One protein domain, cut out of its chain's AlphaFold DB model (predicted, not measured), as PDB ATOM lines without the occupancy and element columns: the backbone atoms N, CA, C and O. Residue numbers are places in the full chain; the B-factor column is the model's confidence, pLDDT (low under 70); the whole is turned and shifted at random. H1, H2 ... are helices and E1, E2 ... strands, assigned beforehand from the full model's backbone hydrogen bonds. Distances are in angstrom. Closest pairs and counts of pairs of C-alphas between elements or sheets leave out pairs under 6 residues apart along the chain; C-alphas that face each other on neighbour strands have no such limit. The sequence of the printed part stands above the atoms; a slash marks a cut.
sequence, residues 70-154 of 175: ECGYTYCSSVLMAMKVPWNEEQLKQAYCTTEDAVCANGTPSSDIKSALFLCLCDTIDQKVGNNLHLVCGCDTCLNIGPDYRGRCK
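This is residues 70 to 154 of the 175 residues of an uncharacterized protein of Bionectria ochroleuca (UniProt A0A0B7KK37). Loops make most of this domain, with little regular structure; at its core a small antiparallel sheet, E1 - E2 - E3, has helix H2 across one face, making two layers. The 85 printed residues, ordered E1 H1 H2 E2 E3, hold only 30 in named elements, mixed helices and strands. The whole is compact, radius of gyration of the C-alphas 12.1 A, spanning 35 by 28 by 22 A.

Look first at E2, residues 116 to 121, and E3, residues 132 to 138, a hairpin: N 119 and O 134 are within hydrogen-bond range at 2.8 A. E1, residues 74 to 76, is E2's other neighbour, with N 75 and O 118 at 2.8 A. H2, residues 89 to 98, is over E3; their closest C-alphas, Tyr 96 and Leu 135, are 5.3 A apart. Its O i to N i+4 pairs are all within range; H1, residues 77 to 80, on the same face, is too short for one.

Find E1's start, C-alpha 74, at (196.941, 100.297, 103.845). E3 runs 17.0 A to C-alpha 138 at (197.537, 112.902, 101.316).

The printed part has no cut. The H2 to E2 link is long. No printed residue is under 70 in pLDDT.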
ATOM      1  N   GLU A  70     194.854  96.560 111.106       93.00
ATOM      2  CA  GLU A  70     195.578  95.321 110.816       93.00
ATOM      3  C   GLU A  70     196.973  95.645 110.308       93.00
ATOM      4  O   GLU A  70     197.185  96.485 109.432       93.00
ATOM      5  N   CYS A  71     197.930  94.943 110.882       94.06
ATOM      6  CA  CYS A  71     199.337  95.191 110.686       94.06
ATOM      7  C   CYS A  71     199.765  94.985 109.224       94.06
ATOM      8  O   CYS A  71     199.471  93.948 108.629       94.06
ATOM      9  N   GLY A  72     200.453  95.970 108.637       92.69
ATOM     10  CA  GLY A  72     200.935  95.922 107.252       92.69
ATOM     11  C   GLY A  72     199.887  96.248 106.181       92.69
ATOM     12  O   GLY A  72     200.198  96.193 104.989       92.69
ATOM     13  N   TYR A  73     198.659  96.602 106.568       95.19
ATOM     14  CA  TYR A  73     197.614  97.008 105.630       95.19
ATOM     15  C   TYR A  73     197.584  98.517 105.415       95.19
ATOM     16  O   TYR A  73     197.853  99.309 106.323       95.19
ATOM     17  N   THR A  74     197.207  98.906 104.197       96.38
ATOM     18  CA  THR A  74     196.941 100.297 103.845       96.38
ATOM     19  C   THR A  74     195.455 100.611 103.950       96.38
ATOM     20  O   THR A  74     194.604  99.859 103.468       96.38
ATOM     21  N   TYR A  75     195.141 101.765 104.528       97.31
ATOM     22  CA  TYR A  75     193.780 102.209 104.774       97.31
ATOM     23  C   TYR A  75     193.567 103.633 104.284       97.31
ATOM     24  O   TYR A  75     194.339 104.538 104.599       97.31
ATOM     25  N   CYS A  76     192.457 103.849 103.581       97.25
ATOM     26  CA  CYS A  76     191.894 105.188 103.492       97.25
ATOM     27  C   CYS A  76     191.403 105.608 104.880       97.25
ATOM     28  O   CYS A  76     190.756 104.810 105.563       97.25
ATOM     29  N   SER A  77     191.629 106.857 105.277       96.94
ATOM     30  CA  SER A  77     191.122 107.392 106.548       96.94
ATOM     31  C   SER A  77     189.632 107.158 106.753       96.94
ATOM     32  O   SER A  77     189.203 106.797 107.843       96.94
ATOM     33  N   SER A  78     188.837 107.301 105.691       96.69
ATOM     34  CA  SER A  78     187.400 107.024 105.718       96.69
ATOM     35  C   SER A  78     187.063 105.596 106.165       96.69
ATOM     36  O   SER A  78     186.053 105.392 106.833       96.69
ATOM     37  N   VAL A  79     187.914 104.616 105.851       96.38
ATOM     38  CA  VAL A  79     187.761 103.228 106.305       96.38
ATOM     39  C   VAL A  79     188.105 103.116 107.783       96.38
ATOM     40  O   VAL A  79     187.328 102.530 108.525       96.38
ATOM     41  N   LEU A  80     189.213 103.725 108.223       96.56
ATOM     42  CA  LEU A  80     189.629 103.750 109.635       96.56
ATOM     43  C   LEU A  80     188.556 104.386 110.533       96.56
ATOM     44  O   LEU A  80     188.282 103.885 111.622       96.56
ATOM     45  N   MET A  81     187.900 105.441 110.051       95.50
ATOM     46  CA  MET A  81     186.770 106.099 110.719       95.50
ATOM     47  C   MET A  81     185.488 105.249 110.736       95.50
ATOM     48  O   MET A  81     184.597 105.504 111.540       95.50
ATOM     49  N   ALA A  82     185.372 104.254 109.854       94.69
ATOM     50  CA  ALA A  82     184.209 103.371 109.738       94.69
ATOM     51  C   ALA A  82     184.432 101.983 110.369       94.69
ATOM     52  O   ALA A  82     183.558 101.116 110.288       94.69
ATOM     53  N   MET A  83     185.593 101.743 110.985       91.25
ATOM     54  CA  MET A  83     185.884 100.486 111.669       91.25
ATOM     55  C   MET A  83     185.003 100.297 112.909       91.25
ATOM     56  O   MET A  83     184.459 101.242 113.474       91.25
ATOM     57  N   LYS A  84     184.917  99.046 113.377       88.56
ATOM     58  CA  LYS A  84     184.176  98.690 114.598       88.56
ATOM     59  C   LYS A  84     184.626  99.503 115.818       88.56
ATOM     60  O   LYS A  84     183.794  99.880 116.636       88.56
ATOM     61  N   VAL A  85     185.933  99.742 115.928       89.31
ATOM     62  CA  VAL A  85     186.519 100.715 116.855       89.31
ATOM     63  C   VAL A  85     187.143 101.805 115.984       89.31
ATOM     64  O   VAL A  85     188.228 101.585 115.444       89.31
ATOM     65  N   PRO A  86     186.425 102.914 115.750       91.25
ATOM     66  CA  PRO A  86     186.826 103.885 114.750       91.25
ATOM     67  C   PRO A  86     187.983 104.750 115.241       91.25
ATOM     68  O   PRO A  86     188.055 105.127 116.413       91.25
ATOM     69  N   TRP A  87     188.848 105.120 114.305       94.94
ATOM     70  CA  TRP A  87     189.791 106.216 114.486       94.94
ATOM     71  C   TRP A  87     189.051 107.547 114.373       94.94
ATOM     72  O   TRP A  87     188.239 107.728 113.463       94.94
ATOM     73  N   ASN A  88     189.329 108.487 115.275       95.19
ATOM     74  CA  ASN A  88     188.780 109.839 115.179       95.19
ATOM     75  C   ASN A  88     189.689 110.773 114.363       95.19
ATOM     76  O   ASN A  88     190.825 110.441 114.016       95.19
ATOM     77  N   GLU A  89     189.166 111.949 114.020       94.62
ATOM     78  CA  GLU A  89     189.860 112.895 113.150       94.62
ATOM     79  C   GLU A  89     191.147 113.431 113.792       94.62
ATOM     80  O   GLU A  89     192.152 113.595 113.105       94.62
ATOM     81  N   GLU A  90     191.151 113.655 115.106       93.88
ATOM     82  CA  GLU A  90     192.315 114.128 115.856       93.88
ATOM     83  C   GLU A  90     193.455 113.104 115.848       93.88
ATOM     84  O   GLU A  90     194.604 113.466 115.603       93.88
ATOM     85  N   GLN A  91     193.149 111.821 116.055       95.31
ATOM     86  CA  GLN A  91     194.128 110.733 115.988       95.31
ATOM     87  C   GLN A  91     194.737 110.615 114.590       95.31
ATOM     88  O   GLN A  91     195.945 110.434 114.451       95.31
ATOM     89  N   LEU A  92     193.913 110.753 113.551       96.00
ATOM     90  CA  LEU A  92     194.377 110.694 112.169       96.00
ATOM     91  C   LEU A  92     195.220 111.921 111.804       96.00
ATOM     92  O   LEU A  92     196.266 111.766 111.181       96.00
ATOM     93  N   LYS A  93     194.826 113.127 112.234       95.38
ATOM     94  CA  LYS A  93     195.638 114.349 112.085       95.38
ATOM     95  C   LYS A  93     196.984 114.216 112.784       95.38
ATOM     96  O   LYS A  93     198.004 114.578 112.205       95.38
ATOM     97  N   GLN A  94     196.988 113.665 113.997       94.44
ATOM     98  CA  GLN A  94     198.216 113.407 114.733       94.44
ATOM     99  C   GLN A  94     199.120 112.462 113.939       94.44
ATOM    100  O   GLN A  94     200.250 112.835 113.649       94.44
ATOM    101  N   ALA A  95     198.614 111.298 113.516       94.50
ATOM    102  CA  ALA A  95     199.380 110.340 112.715       94.50
ATOM    103  C   ALA A  95     199.915 110.955 111.410       94.50
ATOM    104  O   ALA A  95     201.069 110.729 111.040       94.50
ATOM    105  N   TYR A  96     199.099 111.774 110.739       94.75
ATOM    106  CA  TYR A  96     199.503 112.520 109.549       94.75
ATOM    107  C   TYR A  96     200.720 113.391 109.854       94.75
ATOM    108  O   TYR A  96     201.751 113.266 109.205       94.75
ATOM    109  N   CYS A  97     200.609 114.270 110.848       93.62
ATOM    110  CA  CYS A  97     201.613 115.298 111.097       93.62
ATOM    111  C   CYS A  97     202.833 114.822 111.884       93.62
ATOM    112  O   CYS A  97     203.837 115.526 111.908       93.62
ATOM    113  N   THR A  98     202.774 113.649 112.517       93.06
ATOM    114  CA  THR A  98     203.959 113.000 113.096       93.06
ATOM    115  C   THR A  98     204.735 112.162 112.091       93.06
ATOM    116  O   THR A  98     205.814 111.680 112.427       93.06
ATOM    117  N   THR A  99     204.190 111.941 110.893       91.44
ATOM    118  CA  THR A  99     204.917 111.240 109.837       91.44
ATOM    119  C   THR A  99     206.035 112.135 109.308       91.44
ATOM    120  O   THR A  99     205.830 113.325 109.066       91.44
ATOM    121  N   GLU A 100     207.230 111.569 109.159       88.69
ATOM    122  CA  GLU A 100     208.389 112.279 108.620       88.69
ATOM    123  C   GLU A 100     208.098 112.800 107.204       88.69
ATOM    124  O   GLU A 100     207.358 112.177 106.445       88.69
ATOM    125  N   ASP A 101     208.617 113.987 106.884       84.81
ATOM    126  CA  ASP A 101     208.395 114.703 105.617       84.81
ATOM    127  C   ASP A 101     206.929 115.015 105.256       84.81
ATOM    128  O   ASP A 101     206.649 115.579 104.189       84.81
ATOM    129  N   ALA A 102     205.974 114.728 106.145       87.69
ATOM    130  CA  ALA A 102     204.589 115.112 105.945       87.69
ATOM    131  C   ALA A 102     204.458 116.640 105.947       87.69
ATOM    132  O   ALA A 102     204.922 117.348 106.845       87.69
ATOM    133  N   VAL A 103     203.769 117.170 104.938       88.62
ATOM    134  CA  VAL A 103     203.510 118.607 104.855       88.62
ATOM    135  C   VAL A 103     202.378 118.949 105.823       88.62
ATOM    136  O   VAL A 103     201.197 118.823 105.487       88.62
ATOM    137  N   CYS A 104     202.758 119.390 107.022       89.38
ATOM    138  CA  CYS A 104     201.854 119.920 108.034       89.38
ATOM    139  C   CYS A 104     202.263 121.322 108.479       89.38
ATOM    140  O   CYS A 104     203.379 121.542 108.946       89.38
ATOM    141  N   ALA A 105     201.332 122.271 108.396       88.88
ATOM    142  CA  ALA A 105     201.514 123.613 108.937       88.88
ATOM    143  C   ALA A 105     200.841 123.695 110.312       88.88
ATOM    144  O   ALA A 105     199.628 123.524 110.412       88.88
ATOM    145  N   ASN A 106     201.610 123.941 111.378       86.31
ATOM    146  CA  ASN A 106     201.096 124.066 112.753       86.31
ATOM    147  C   ASN A 106     200.190 122.890 113.187       86.31
ATOM    148  O   ASN A 106     199.142 123.100 113.793       86.31
ATOM    149  N   GLY A 107     200.552 121.653 112.827       84.88
ATOM    150  CA  GLY A 107     199.755 120.454 113.139       84.88
ATOM    151  C   GLY A 107     198.501 120.262 112.276       84.88
ATOM    152  O   GLY A 107     197.695 119.379 112.552       84.88
ATOM    153  N   THR A 108     198.327 121.071 111.228       90.19
ATOM    154  CA  THR A 108     197.245 120.917 110.248       90.19
ATOM    155  C   THR A 108     197.764 120.206 108.996       90.19
ATOM    156  O   THR A 108     198.717 120.710 108.390       90.19
ATOM    157  N   PRO A 109     197.153 119.078 108.583       92.88
ATOM    158  CA  PRO A 109     197.466 118.418 107.318       92.88
ATOM    159  C   PRO A 109     197.300 119.349 106.115       92.88
ATOM    160  O   PRO A 109     196.355 120.133 106.053       92.88
ATOM    161  N   SER A 110     198.203 119.247 105.142       90.56
ATOM    162  CA  SER A 110     198.110 120.010 103.886       90.56
ATOM    163  C   SER A 110     197.007 119.528 102.939       90.56
ATOM    164  O   SER A 110     196.584 120.282 102.066       90.56
ATOM    165  N   SER A 111     196.533 118.294 103.113       90.62
ATOM    166  CA  SER A 111     195.433 117.692 102.357       90.62
ATOM    167  C   SER A 111     194.247 117.370 103.268       90.62
ATOM    168  O   SER A 111     194.390 117.333 104.492       90.62
ATOM    169  N   ASP A 112     193.088 117.051 102.685       94.00
ATOM    170  CA  ASP A 112     191.963 116.530 103.467       94.00
ATOM    171  C   ASP A 112     192.366 115.223 104.169       94.00
ATOM    172  O   ASP A 112     192.906 114.288 103.570       94.00
ATOM    173  N   ILE A 113     192.121 115.171 105.476       95.06
ATOM    174  CA  ILE A 113     192.424 114.011 106.301       95.06
ATOM    175  C   ILE A 113     191.530 112.823 105.948       95.06
ATOM    176  O   ILE A 113     191.980 111.687 106.049       95.06
ATOM    177  N   LYS A 114     190.291 113.046 105.491       95.06
ATOM    178  CA  LYS A 114     189.320 111.978 105.184       95.06
ATOM    179  C   LYS A 114     189.689 111.175 103.941       95.06
ATOM    180  O   LYS A 114     189.301 110.010 103.825       95.06
ATOM    181  N   SER A 115     190.450 111.781 103.038       95.19
ATOM    182  CA  SER A 115     190.987 111.153 101.835       95.19
ATOM    183  C   SER A 115     192.452 110.742 101.978       95.19
ATOM    184  O   SER A 115     193.014 110.246 101.011       95.19
ATOM    185  N   ALA A 116     193.087 110.910 103.140       95.69
ATOM    186  CA  ALA A 116     194.467 110.473 103.331       95.69
ATOM    187  C   ALA A 116     194.597 108.938 103.305       95.69
ATOM    188  O   ALA A 116     193.665 108.196 103.639       95.69
ATOM    189  N   LEU A 117     195.775 108.477 102.892       96.56
ATOM    190  CA  LEU A 117     196.165 107.078 102.851       96.56
ATOM    191  C   LEU A 117     197.207 106.801 103.932       96.56
ATOM    192  O   LEU A 117     198.290 107.390 103.929       96.56
ATOM    193  N   PHE A 118     196.898 105.856 104.811       97.00
ATOM    194  CA  PHE A 118     197.765 105.432 105.902       97.00
ATOM    195  C   PHE A 118     198.201 103.978 105.745       97.00
ATOM    196  O   PHE A 118     197.464 103.158 105.202       97.00
ATOM    197  N   LEU A 119     199.378 103.652 106.268       96.12
ATOM    198  CA  LEU A 119     199.860 102.296 106.503       96.12
ATOM    199  C   LEU A 119     199.804 102.014 108.005       96.12
ATOM    200  O   LEU A 119     200.285 102.818 108.802       96.12
ATOM    201  N   CYS A 120     199.250 100.870 108.392       95.88
ATOM    202  CA  CYS A 120     199.336 100.387 109.764       95.88
ATOM    203  C   CYS A 120     200.708  99.754 110.010       95.88
ATOM    204  O   CYS A 120     201.032  98.714 109.428       95.88
ATOM    205  N   LEU A 121     201.515 100.385 110.856       93.06
ATOM    206  CA  LEU A 121     202.825  99.885 111.243       93.06
ATOM    207  C   LEU A 121     202.716  98.799 112.312       93.06
ATOM    208  O   LEU A 121     201.792  98.774 113.129       93.06
ATOM    209  N   CYS A 122     203.722  97.933 112.309       90.81
ATOM    210  CA  CYS A 122     203.907  96.870 113.281       90.81
ATOM    211  C   CYS A 122     205.170  97.130 114.079       90.81
ATOM    212  O   CYS A 122     206.206  97.452 113.497       90.81
ATOM    213  N   ASP A 123     205.101  96.924 115.389       89.69
ATOM    214  CA  ASP A 123     206.280  96.992 116.251       89.69
ATOM    215  C   ASP A 123     207.094  95.694 116.153       89.69
ATOM    216  O   ASP A 123     208.310  95.690 116.343       89.69
ATOM    217  N   THR A 124     206.431  94.578 115.829       91.50
ATOM    218  CA  THR A 124     207.058  93.262 115.634       91.50
ATOM    219  C   THR A 124     206.509  92.550 114.395       91.50
ATOM    220  O   THR A 124     205.396  92.821 113.952       91.50
ATOM    221  N   ILE A 125     207.283  91.616 113.831       85.69
ATOM    222  CA  ILE A 125     206.968  90.941 112.555       85.69
ATOM    223  C   ILE A 125     205.699  90.074 112.645       85.69
ATOM    224  O   ILE A 125     204.944  89.981 111.679       85.69
ATOM    225  N   ASP A 126     205.433  89.467 113.802       90.00
ATOM    226  CA  ASP A 126     204.297  88.553 113.985       90.00
ATOM    227  C   ASP A 126     203.023  89.249 114.497       90.00
ATOM    228  O   ASP A 126     201.982  88.609 114.694       90.00
ATOM    229  N   GLN A 127     203.080  90.567 114.700       91.12
ATOM    230  CA  GLN A 127     201.963  91.363 115.189       91.12
ATOM    231  C   GLN A 127     200.816  91.377 114.172       91.12
ATOM    232  O   GLN A 127     200.998  91.673 112.995       91.12
ATOM    233  N   LYS A 128     199.601  91.050 114.628       91.62
ATOM    234  CA  LYS A 128     198.400  91.027 113.772       91.62
ATOM    235  C   LYS A 128     197.664  92.355 113.725       91.62
ATOM    236  O   LYS A 128     197.104  92.704 112.691       91.62
ATOM    237  N   VAL A 129     197.684  93.092 114.828       92.62
ATOM    238  CA  VAL A 129     197.005  94.381 114.958       92.62
ATOM    239  C   VAL A 129     197.955  95.408 115.540       92.62
ATOM    240  O   VAL A 129     198.726  95.096 116.446       92.62
ATOM    241  N   GLY A 130     197.895  96.623 115.018       91.81
ATOM    242  CA  GLY A 130     198.661  97.766 115.483       91.81
ATOM    243  C   GLY A 130     197.761  98.935 115.851       91.81
ATOM    244  O   GLY A 130     196.552  98.933 115.616       91.81
ATOM    245  N   ASN A 131     198.389  99.945 116.431       92.81
ATOM    246  CA  ASN A 131     197.807 101.243 116.761       92.81
ATOM    247  C   ASN A 131     198.726 102.392 116.308       92.81
ATOM    248  O   ASN A 131     198.584 103.520 116.773       92.81
ATOM    249  N   ASN A 132     199.670 102.109 115.410       93.31
ATOM    250  CA  ASN A 132     200.581 103.088 114.838       93.31
ATOM    251  C   ASN A 132     200.264 103.240 113.352       93.31
ATOM    252  O   ASN A 132     200.397 102.293 112.580       93.31
ATOM    253  N   LEU A 133     199.832 104.433 112.956       95.75
ATOM    254  CA  LEU A 133     199.588 104.771 111.559       95.75
ATOM    255  C   LEU A 133     200.725 105.642 111.038       95.75
ATOM    256  O   LEU A 133     201.166 106.570 111.712       95.75
ATOM    257  N   HIS A 134     201.154 105.358 109.817       94.38
ATOM    258  CA  HIS A 134     202.118 106.158 109.080       94.38
ATOM    259  C   HIS A 134     201.458 106.693 107.820       94.38
ATOM    260  O   HIS A 134     200.812 105.937 107.089       94.38
ATOM    261  N   LEU A 135     201.578 107.993 107.572       95.25
ATOM    262  CA  LEU A 135     201.046 108.595 106.363       95.25
ATOM    263  C   LEU A 135     201.829 108.069 105.164       95.25
ATOM    264  O   LEU A 135     203.023 108.306 105.036       95.25
ATOM    265  N   VAL A 136     201.143 107.385 104.257       93.62
ATOM    266  CA  VAL A 136     201.719 107.088 102.944       93.62
ATOM    267  C   VAL A 136     201.596 108.330 102.074       93.62
ATOM    268  O   VAL A 136     202.532 108.691 101.367       93.62
ATOM    269  N   CYS A 137     200.425 108.980 102.111       92.00
ATOM    270  CA  CYS A 137     200.141 110.140 101.281       92.00
ATOM    271  C   CYS A 137     198.831 110.846 101.644       92.00
ATOM    272  O   CYS A 137     197.845 110.211 102.022       92.00
ATOM    273  N   GLY A 138     198.787 112.160 101.433       92.06
ATOM    274  CA  GLY A 138     197.537 112.902 101.316       92.06
ATOM    275  C   GLY A 138     196.942 112.764  99.915       92.06
ATOM    276  O   GLY A 138     197.501 113.315  98.973       92.06
ATOM    277  N   CYS A 139     195.826 112.046  99.753       92.50
ATOM    278  CA  CYS A 139     195.173 111.924  98.446       92.50
ATOM    279  C   CYS A 139     194.119 113.022  98.235       92.50
ATOM    280  O   CYS A 139     193.411 113.384  99.173       92.50
ATOM    281  N   ASP A 140     193.858 113.401  96.981       92.12
ATOM    282  CA  ASP A 140     192.601 114.085  96.617       92.12
ATOM    283  C   ASP A 140     191.395 113.142  96.751       92.12
ATOM    284  O   ASP A 140     190.273 113.525  97.067       92.12
ATOM    285  N   THR A 141     191.614 111.862  96.459       94.44
ATOM    286  CA  THR A 141     190.619 110.798  96.583       94.44
ATOM    287  C   THR A 141     191.329 109.506  96.938       94.44
ATOM    288  O   THR A 141     192.255 109.100  96.232       94.44
ATOM    289  N   CYS A 142     190.867 108.837  97.991       95.88
ATOM    290  CA  CYS A 142     191.339 107.508  98.352       95.88
ATOM    291  C   CYS A 142     190.317 106.450  97.943       95.88
ATOM    292  O   CYS A 142     189.124 106.557  98.228       95.88
ATOM    293  N   LEU A 143     190.800 105.437  97.237       96.00
ATOM    294  CA  LEU A 143     190.036 104.316  96.730       96.00
ATOM    295  C   LEU A 143     190.198 103.134  97.682       96.00
ATOM    296  O   LEU A 143     191.312 102.692  97.954       96.00
ATOM    297  N   ASN A 144     189.067 102.600  98.131       95.19
ATOM    298  CA  ASN A 144     188.972 101.321  98.820       95.19
ATOM    299  C   ASN A 144     187.998 100.423  98.044       95.19
ATOM    300  O   ASN A 144     186.817 100.325  98.375       95.19
ATOM    301  N   ILE A 145     188.481  99.852  96.945       94.12
ATOM    302  CA  ILE A 145     187.677  99.065  96.007       94.12
ATOM    303  C   ILE A 145     188.270  97.663  95.853       94.12
ATOM    304  O   ILE A 145     189.469  97.467  96.054       94.12
ATOM    305  N   GLY A 146     187.424  96.691  95.508       89.81
ATOM    306  CA  GLY A 146     187.838  95.305  95.297       89.81
ATOM    307  C   GLY A 146     188.846  95.138  94.145       89.81
ATOM    308  O   GLY A 146     188.988  96.036  93.311       89.81
ATOM    309  N   PRO A 147     189.526  93.978  94.071       90.12
ATOM    310  CA  PRO A 147     189.239  92.758  94.837       90.12
ATOM    311  C   PRO A 147     189.896  92.697  96.224       90.12
ATOM    312  O   PRO A 147     189.483  91.895  97.053       90.12
ATOM    313  N   ASP A 148     190.908  93.523  96.480       87.00
ATOM    314  CA  ASP A 148     191.760  93.457  97.670       87.00
ATOM    315  C   ASP A 148     191.396  94.473  98.760       87.00
ATOM    316  O   ASP A 148     191.887  94.336  99.876       87.00
ATOM    317  N   TYR A 149     190.548  95.469  98.458       91.88
ATOM    318  CA  TYR A 149     190.088  96.493  99.413       91.88
ATOM    319  C   TYR A 149     191.240  97.154 100.191       91.88
ATOM    320  O   TYR A 149     191.126  97.514 101.364       91.88
ATOM    321  N   ARG A 150     192.390  97.296  99.526       92.19
ATOM    322  CA  ARG A 150     193.534  98.040 100.045       92.19
ATOM    323  C   ARG A 150     193.381  99.498  99.662       92.19
ATOM    324  O   ARG A 150     193.087  99.811  98.505       92.19
ATOM    325  N   GLY A 151     193.620 100.379 100.628       94.69
ATOM    326  CA  GLY A 151     193.630 101.811 100.378       94.69
ATOM    327  C   GLY A 151     194.693 102.160  99.339       94.69
ATOM    328  O   GLY A 151     195.843 101.721  99.449       94.69
ATOM    329  N   ARG A 152     194.306 102.946  98.336       94.62
ATOM    330  CA  ARG A 152     195.192 103.513  97.310       94.62
ATOM    331  C   ARG A 152     194.691 104.899  96.929       94.62
ATOM    332  O   ARG A 152     193.488 105.088  96.774       94.62
ATOM    333  N   CYS A 153     195.578 105.866  96.730       94.56
ATOM    334  CA  CYS A 153     195.160 107.142  96.154       94.56
ATOM    335  C   CYS A 153     194.758 106.949  94.684       94.56
ATOM    336  O   CYS A 153     195.386 106.174  93.963       94.56
ATOM    337  N   LYS A 154     193.707 107.644  94.232       93.19
ATOM    338  CA  LYS A 154     193.291 107.637  92.818       93.19
ATOM    339  C   LYS A 154     194.389 108.211  91.923       93.19
ATOM    340  O   LYS A 154     194.703 107.641  90.884       93.19
TER     341      LYS A 154